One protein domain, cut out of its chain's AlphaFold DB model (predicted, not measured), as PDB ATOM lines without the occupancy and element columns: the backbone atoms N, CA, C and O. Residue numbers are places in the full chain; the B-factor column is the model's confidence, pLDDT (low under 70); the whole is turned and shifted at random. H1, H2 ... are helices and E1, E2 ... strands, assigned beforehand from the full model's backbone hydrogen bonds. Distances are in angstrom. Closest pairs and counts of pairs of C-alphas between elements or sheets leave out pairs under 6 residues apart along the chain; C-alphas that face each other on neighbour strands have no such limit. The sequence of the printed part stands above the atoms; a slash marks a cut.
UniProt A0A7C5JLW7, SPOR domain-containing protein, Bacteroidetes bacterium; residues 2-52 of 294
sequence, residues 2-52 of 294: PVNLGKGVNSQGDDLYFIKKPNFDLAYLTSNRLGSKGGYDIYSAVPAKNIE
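This is residues 2 to 52 of the 294 residues of the protein "SPOR domain-containing protein" of Bacteroidetes bacterium (UniProt A0A7C5JLW7). With little regular structure, the domain is a small twisted sheet of three strands, E1, E2 and E3, with residues 2 to 14 looping over one face and the short helix H1 beyond the end of E3. The printed part has 51 residues, 20 of them in named elements, mostly strand; the order is E1, E2, E3, H1. The antiparallel sheet E1 - E2 - E3 is a meander, each strand the neighbour of the one before. The whole is compact, radius of gyration of the C-alphas 11.1 A, spanning 30 by 22 by 19 A.

E1, residues 15 to 20, measures 13.7 A from C-alpha 15 at (-16.448, -14.639, -23.341). E2 is residues 27 to 31, 12.7 A; E3 is 41 to 45, 13.1 A. H1, residues 48 to 51, measures 5.8 A, ending at (-18.612, -26.638, -4.542).

Hairpin E1 and E2 has N 16 and O 30 at 2.8 A; hairpin E2 and E3 has N 29 and O 43 at 2.9 A. H1 is not on the sheet and is too short for an O i to N i+4 pair; its one O i to N i+3 pair is not within range.

The printed part has no cut and no long link. Mean pLDDT is 71.5 for the printed part and 52 for H1.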
ATOM      1  N   PRO A   2     -17.637  -4.071 -20.986       63.38
ATOM      2  CA  PRO A   2     -17.295  -5.429 -20.567       63.38
ATOM      3  C   PRO A   2     -16.659  -5.403 -19.168       63.38
ATOM      4  O   PRO A   2     -15.859  -4.518 -18.866       63.38
ATOM      5  N   VAL A   3     -17.045  -6.348 -18.309       75.81
ATOM      6  CA  VAL A   3     -16.585  -6.447 -16.914       75.81
ATOM      7  C   VAL A   3     -15.809  -7.749 -16.746       75.81
ATOM      8  O   VAL A   3     -16.283  -8.811 -17.140       75.81
ATOM      9  N   ASN A   4     -14.617  -7.670 -16.154       75.75
ATOM     10  CA  ASN A   4     -13.849  -8.850 -15.766       75.75
ATOM     11  C   ASN A   4     -14.462  -9.451 -14.488       75.75
ATOM     12  O   ASN A   4     -14.406  -8.845 -13.420       75.75
ATOM     13  N   LEU A   5     -15.064 -10.629 -14.626       71.31
ATOM     14  CA  LEU A   5     -15.717 -11.428 -13.587       71.31
ATOM     15  C   LEU A   5     -14.768 -12.457 -12.940       71.31
ATOM     16  O   LEU A   5     -15.170 -13.194 -12.041       71.31
ATOM     17  N   GLY A   6     -13.501 -12.487 -13.356       62.28
ATOM     18  CA  GLY A   6     -12.453 -13.309 -12.769       62.28
ATOM     19  C   GLY A   6     -12.365 -14.729 -13.332       62.28
ATOM     20  O   GLY A   6     -13.019 -15.109 -14.306       62.28
ATOM     21  N   LYS A   7     -11.485 -15.528 -12.715       55.38
ATOM     22  CA  LYS A   7     -11.155 -16.890 -13.162       55.38
ATOM     23  C   LYS A   7     -12.388 -17.800 -13.128       55.38
ATOM     24  O   LYS A   7     -13.090 -17.848 -12.125       55.38
ATOM     25  N   GLY A   8     -12.599 -18.556 -14.204       64.44
ATOM     26  CA  GLY A   8     -13.716 -19.495 -14.361       64.44
ATOM     27  C   GLY A   8     -14.784 -18.977 -15.323       64.44
ATOM     28  O   GLY A   8     -15.227 -19.728 -16.193       64.44
ATOM     29  N   VAL A   9     -15.114 -17.684 -15.234       74.88
ATOM     30  CA  VAL A   9     -15.983 -17.008 -16.208       74.88
ATOM     31  C   VAL A   9     -15.143 -16.429 -17.338       74.88
ATOM     32  O   VAL A   9     -15.395 -16.768 -18.487       74.88
ATOM     33  N   ASN A  10     -14.100 -15.653 -17.022       79.00
ATOM     34  CA  ASN A  10     -13.187 -15.142 -18.039       79.00
ATOM     35  C   ASN A  10     -12.131 -16.173 -18.443       79.00
ATOM     36  O   ASN A  10     -11.604 -16.924 -17.615       79.00
ATOM     37  N   SER A  11     -11.803 -16.156 -19.724       73.75
ATOM     38  CA  SER A  11     -10.828 -16.985 -20.405       73.75
ATOM     39  C   SER A  11      -9.867 -16.115 -21.220       73.75
ATOM     40  O   SER A  11      -9.903 -14.887 -21.157       73.75
ATOM     41  N   GLN A  12      -8.955 -16.768 -21.941       65.75
ATOM     42  CA  GLN A  12      -8.091 -16.106 -22.923       65.75
ATOM     43  C   GLN A  12      -8.817 -15.830 -24.254       65.75
ATOM     44  O   GLN A  12      -8.272 -15.124 -25.093       65.75
ATOM     45  N   GLY A  13     -10.015 -16.392 -24.452       75.94
ATOM     46  CA  GLY A  13     -10.868 -16.126 -25.609       75.94
ATOM     47  C   GLY A  13     -11.939 -15.065 -25.328       75.94
ATOM     48  O   GLY A  13     -12.017 -14.497 -24.240       75.94
ATOM     49  N   ASP A  14     -12.796 -14.837 -26.315       82.00
ATOM     50  CA  ASP A  14     -13.996 -14.017 -26.218       82.00
ATOM     51  C   ASP A  14     -15.059 -14.738 -25.385       82.00
ATOM     52  O   ASP A  14     -15.604 -15.765 -25.793       82.00
ATOM     53  N   ASP A  15     -15.368 -14.181 -24.213       87.56
ATOM     54  CA  ASP A  15     -16.448 -14.639 -23.341       87.56
ATOM     55  C   ASP A  15     -17.659 -13.724 -23.502       87.56
ATOM     56  O   ASP A  15     -17.704 -12.596 -23.002       87.56
ATOM     57  N   LEU A  16     -18.647 -14.220 -24.233       86.44
ATOM     58  CA  LEU A  16     -19.795 -13.460 -24.696       86.44
ATOM     59  C   LEU A  16     -21.080 -13.954 -24.032       86.44
ATOM     60  O   LEU A  16     -21.192 -15.101 -23.596       86.44
ATOM     61  N   TYR A  17     -22.080 -13.073 -24.003       88.94
ATOM     62  CA  TYR A  17     -23.458 -13.409 -23.630       88.94
ATOM     63  C   TYR A  17     -23.585 -14.097 -22.263       88.94
ATOM     64  O   TYR A  17     -24.266 -15.111 -22.126       88.94
ATOM     65  N   PHE A  18     -22.925 -13.543 -21.242       86.06
ATOM     66  CA  PHE A  18     -23.076 -14.028 -19.873       86.06
ATOM     67  C   PHE A  18     -24.510 -13.800 -19.379       86.06
ATOM     68  O   PHE A  18     -24.961 -12.660 -19.254       86.06
ATOM     69  N   ILE A  19     -25.212 -14.885 -19.064       84.44
ATOM     70  CA  ILE A  19     -26.576 -14.869 -18.539       84.44
ATOM     71  C   ILE A  19     -26.575 -15.628 -17.217       84.44
ATOM     72  O   ILE A  19     -26.367 -16.840 -17.192       84.44
ATOM     73  N   LYS A  20     -26.836 -14.927 -16.109       80.94
ATOM     74  CA  LYS A  20     -27.098 -15.554 -14.807       80.94
ATOM     75  C   LYS A  20     -28.597 -15.796 -14.663       80.94
ATOM     76  O   LYS A  20     -29.385 -14.869 -14.844       80.94
ATOM     77  N   LYS A  21     -28.997 -17.016 -14.304       77.06
ATOM     78  CA  LYS A  21     -30.404 -17.322 -14.033       77.06
ATOM     79  C   LYS A  21     -30.798 -16.705 -12.676       77.06
ATOM     80  O   LYS A  21     -30.144 -17.005 -11.677       77.06
ATOM     81  N   PRO A  22     -31.834 -15.848 -12.595       51.78
ATOM     82  CA  PRO A  22     -32.308 -15.325 -11.316       51.78
ATOM     83  C   PRO A  22     -32.716 -16.507 -10.429       51.78
ATOM     84  O   PRO A  22     -33.425 -17.395 -10.895       51.78
ATOM     85  N   ASN A  23     -32.244 -16.538  -9.184       63.56
ATOM     86  CA  ASN A  23     -32.480 -17.592  -8.176       63.56
ATOM     87  C   ASN A  23     -31.631 -18.863  -8.286       63.56
ATOM     88  O   ASN A  23     -31.682 -19.680  -7.373       63.56
ATOM     89  N   PHE A  24     -30.830 -19.031  -9.338       60.97
ATOM     90  CA  PHE A  24     -29.865 -20.125  -9.406       60.97
ATOM     91  C   PHE A  24     -28.458 -19.550  -9.433       60.97
ATOM     92  O   PHE A  24     -28.155 -18.588 -10.143       60.97
ATOM     93  N   ASP A  25     -27.559 -20.184  -8.698       70.88
ATOM     94  CA  ASP A  25     -26.133 -19.894  -8.763       70.88
ATOM     95  C   ASP A  25     -25.491 -20.579  -9.977       70.88
ATOM     96  O   ASP A  25     -24.440 -21.205  -9.904       70.88
ATOM     97  N   LEU A  26     -26.162 -20.427 -11.118       72.88
ATOM     98  CA  LEU A  26     -25.810 -20.963 -12.417       72.88
ATOM     99  C   LEU A  26     -25.871 -19.834 -13.439       72.88
ATOM    100  O   LEU A  26     -26.867 -19.110 -13.557       72.88
ATOM    101  N   ALA A  27     -24.792 -19.703 -14.190       80.69
ATOM    102  CA  ALA A  27     -24.708 -18.820 -15.330       80.69
ATOM    103  C   ALA A  27     -24.283 -19.590 -16.572       80.69
ATOM    104  O   ALA A  27     -23.567 -20.584 -16.475       80.69
ATOM    105  N   TYR A  28     -24.700 -19.091 -17.726       83.56
ATOM    106  CA  TYR A  28     -24.269 -19.566 -19.029       83.56
ATOM    107  C   TYR A  28     -23.489 -18.470 -19.736       83.56
ATOM    108  O   TYR A  28     -23.773 -17.287 -19.557       83.56
ATOM    109  N   LEU A  29     -22.508 -18.864 -20.533       90.19
ATOM    110  CA  LEU A  29     -21.773 -17.969 -21.413       90.19
ATOM    111  C   LEU A  29     -21.374 -18.709 -22.680       90.19
ATOM    112  O   LEU A  29     -21.201 -19.923 -22.668       90.19
ATOM    113  N   THR A  30     -21.192 -17.968 -23.759       89.00
ATOM    114  CA  THR A  30     -20.588 -18.497 -24.980       89.00
ATOM    115  C   THR A  30     -19.112 -18.131 -24.979       89.00
ATOM    116  O   THR A  30     -18.769 -16.994 -24.666       89.00
ATOM    117  N   SER A  31     -18.225 -19.073 -25.288       83.88
ATOM    118  CA  SER A  31     -16.787 -18.818 -25.257       83.88
ATOM    119  C   SER A  31     -16.058 -19.553 -26.370       83.88
ATOM    120  O   SER A  31     -16.362 -20.712 -26.653       83.88
ATOM    121  N   ASN A  32     -15.066 -18.892 -26.965       77.06
ATOM    122  CA  ASN A  32     -14.087 -19.529 -27.850       77.06
ATOM    123  C   ASN A  32     -12.769 -19.869 -27.153       77.06
ATOM    124  O   ASN A  32     -11.718 -19.971 -27.789       77.06
ATOM    125  N   ARG A  33     -12.830 -20.068 -25.830       84.12
ATOM    126  CA  ARG A  33     -11.702 -20.556 -25.041       84.12
ATOM    127  C   ARG A  33     -11.088 -21.815 -25.647       84.12
ATOM    128  O   ARG A  33     -11.770 -22.668 -26.213       84.12
ATOM    129  N   LEU A  34      -9.780 -21.945 -25.447       53.25
ATOM    130  CA  LEU A  34      -9.009 -23.106 -25.869       53.25
ATOM    131  C   LEU A  34      -9.674 -24.415 -25.407       53.25
ATOM    132  O   LEU A  34      -9.979 -24.584 -24.226       53.25
ATOM    133  N   GLY A  35      -9.868 -25.342 -26.347       56.59
ATOM    134  CA  GLY A  35     -10.535 -26.623 -26.102       56.59
ATOM    135  C   GLY A  35     -12.022 -26.645 -26.465       56.59
ATOM    136  O   GLY A  35     -12.661 -27.676 -26.253       56.59
ATOM    137  N   SER A  36     -12.567 -25.557 -27.024       61.78
ATOM    138  CA  SER A  36     -13.886 -25.575 -27.659       61.78
ATOM    139  C   SER A  36     -13.910 -26.498 -28.891       61.78
ATOM    140  O   SER A  36     -12.897 -26.704 -29.569       61.78
ATOM    141  N   LYS A  37     -15.066 -27.104 -29.170       56.25
ATOM    142  CA  LYS A  37     -15.298 -28.044 -30.275       56.25
ATOM    143  C   LYS A  37     -15.821 -27.362 -31.545       56.25
ATOM    144  O   LYS A  37     -15.728 -27.969 -32.608       56.25
ATOM    145  N   GLY A  38     -16.342 -26.132 -31.456       61.88
ATOM    146  CA  GLY A  38     -16.994 -25.441 -32.579       61.88
ATOM    147  C   GLY A  38     -16.641 -23.962 -32.748       61.88
ATOM    148  O   GLY A  38     -17.424 -23.210 -33.325       61.88
ATOM    149  N   GLY A  39     -15.493 -23.508 -32.241       75.38
ATOM    150  CA  GLY A  39     -15.202 -22.077 -32.156       75.38
ATOM    151  C   GLY A  39     -15.869 -21.515 -30.912       75.38
ATOM    152  O   GLY A  39     -15.210 -21.480 -29.887       75.38
ATOM    153  N   TYR A  40     -17.153 -21.160 -30.974       75.19
ATOM    154  CA  TYR A  40     -17.929 -20.658 -29.835       75.19
ATOM    155  C   TYR A  40     -18.832 -21.744 -29.237       75.19
ATOM    156  O   TYR A  40     -19.879 -22.057 -29.799       75.19
ATOM    157  N   ASP A  41     -18.453 -22.277 -28.075       79.69
ATOM    158  CA  ASP A  41     -19.261 -23.254 -27.337       79.69
ATOM    159  C   ASP A  41     -19.994 -22.593 -26.163       79.69
ATOM    160  O   ASP A  41     -19.562 -21.566 -25.633       79.69
ATOM    161  N   ILE A  42     -21.087 -23.214 -25.715       80.88
ATOM    162  CA  ILE A  42     -21.816 -22.793 -24.515       80.88
ATOM    163  C   ILE A  42     -21.190 -23.462 -23.287       80.88
ATOM    164  O   ILE A  42     -21.094 -24.686 -23.199       80.88
ATOM    165  N   TYR A  43     -20.803 -22.648 -22.314       78.19
ATOM    166  CA  TYR A  43     -20.271 -23.056 -21.021       78.19
ATOM    167  C   TYR A  43     -21.239 -22.673 -19.910       78.19
ATOM    168  O   TYR A  43     -21.981 -21.698 -20.022       78.19
ATOM    169  N   SER A  44     -21.177 -23.410 -18.805       79.50
ATOM    170  CA  SER A  44     -21.836 -23.047 -17.557       79.50
ATOM    171  C   SER A  44     -20.818 -22.685 -16.473       79.50
ATOM    172  O   SER A  44     -19.698 -23.200 -16.444       79.50
ATOM    173  N   ALA A  45     -21.202 -21.776 -15.581       76.25
ATOM    174  CA  ALA A  45     -20.400 -21.318 -14.454       76.25
ATOM    175  C   ALA A  45     -21.240 -21.299 -13.172       76.25
ATOM    176  O   ALA A  45     -22.385 -20.847 -13.183       76.25
ATOM    177  N   VAL A  46     -20.642 -21.748 -12.068       76.50
ATOM    178  CA  VAL A  46     -21.230 -21.729 -10.720       76.50
ATOM    179  C   VAL A  46     -20.249 -21.070  -9.732       76.50
ATOM    180  O   VAL A  46     -19.033 -21.208  -9.907       76.50
ATOM    181  N   PRO A  47     -20.712 -20.323  -8.711       65.44
ATOM    182  CA  PRO A  47     -19.864 -19.725  -7.687       65.44
ATOM    183  C   PRO A  47     -19.016 -20.762  -6.951       65.44
ATOM    184  O   PRO A  47     -19.514 -21.779  -6.479       65.44
ATOM    185  N   ALA A  48     -17.730 -20.455  -6.764       54.16
ATOM    186  CA  ALA A  48     -16.761 -21.361  -6.142       54.16
ATOM    187  C   ALA A  48     -17.086 -21.763  -4.686       54.16
ATOM    188  O   ALA A  48     -16.519 -22.732  -4.194       54.16
ATOM    189  N   LYS A  49     -17.974 -21.026  -4.000       54.84
ATOM    190  CA  LYS A  49     -18.439 -21.352  -2.641       54.84
ATOM    191  C   LYS A  49     -19.485 -22.473  -2.604       54.84
ATOM    192  O   LYS A  49     -19.637 -23.088  -1.562       54.84
ATOM    193  N   ASN A  50     -20.130 -22.779  -3.729       48.03
ATOM    194  CA  ASN A  50     -21.164 -23.815  -3.826       48.03
ATOM    195  C   ASN A  50     -20.592 -25.145  -4.358       48.03
ATOM    196  O   ASN A  50     -21.299 -25.927  -4.979       48.03
ATOM    197  N   ILE A  51     -19.282 -25.371  -4.186       50.31
ATOM    198  CA  ILE A  51     -18.612 -26.638  -4.542       50.31
ATOM    199  C   ILE A  51     -18.598 -27.603  -3.335       50.31
ATOM    200  O   ILE A  51     -18.104 -28.724  -3.431       50.31
ATOM    201  N   GLU A  52     -19.182 -27.209  -2.201       41.44
ATOM    202  CA  GLU A  52     -19.509 -28.133  -1.116       41.44
ATOM    203  C   GLU A  52     -20.868 -28.772  -1.416       41.44
ATOM    204  O   GLU A  52     -21.875 -28.078  -1.422       41.44
TER     205      GLU A  52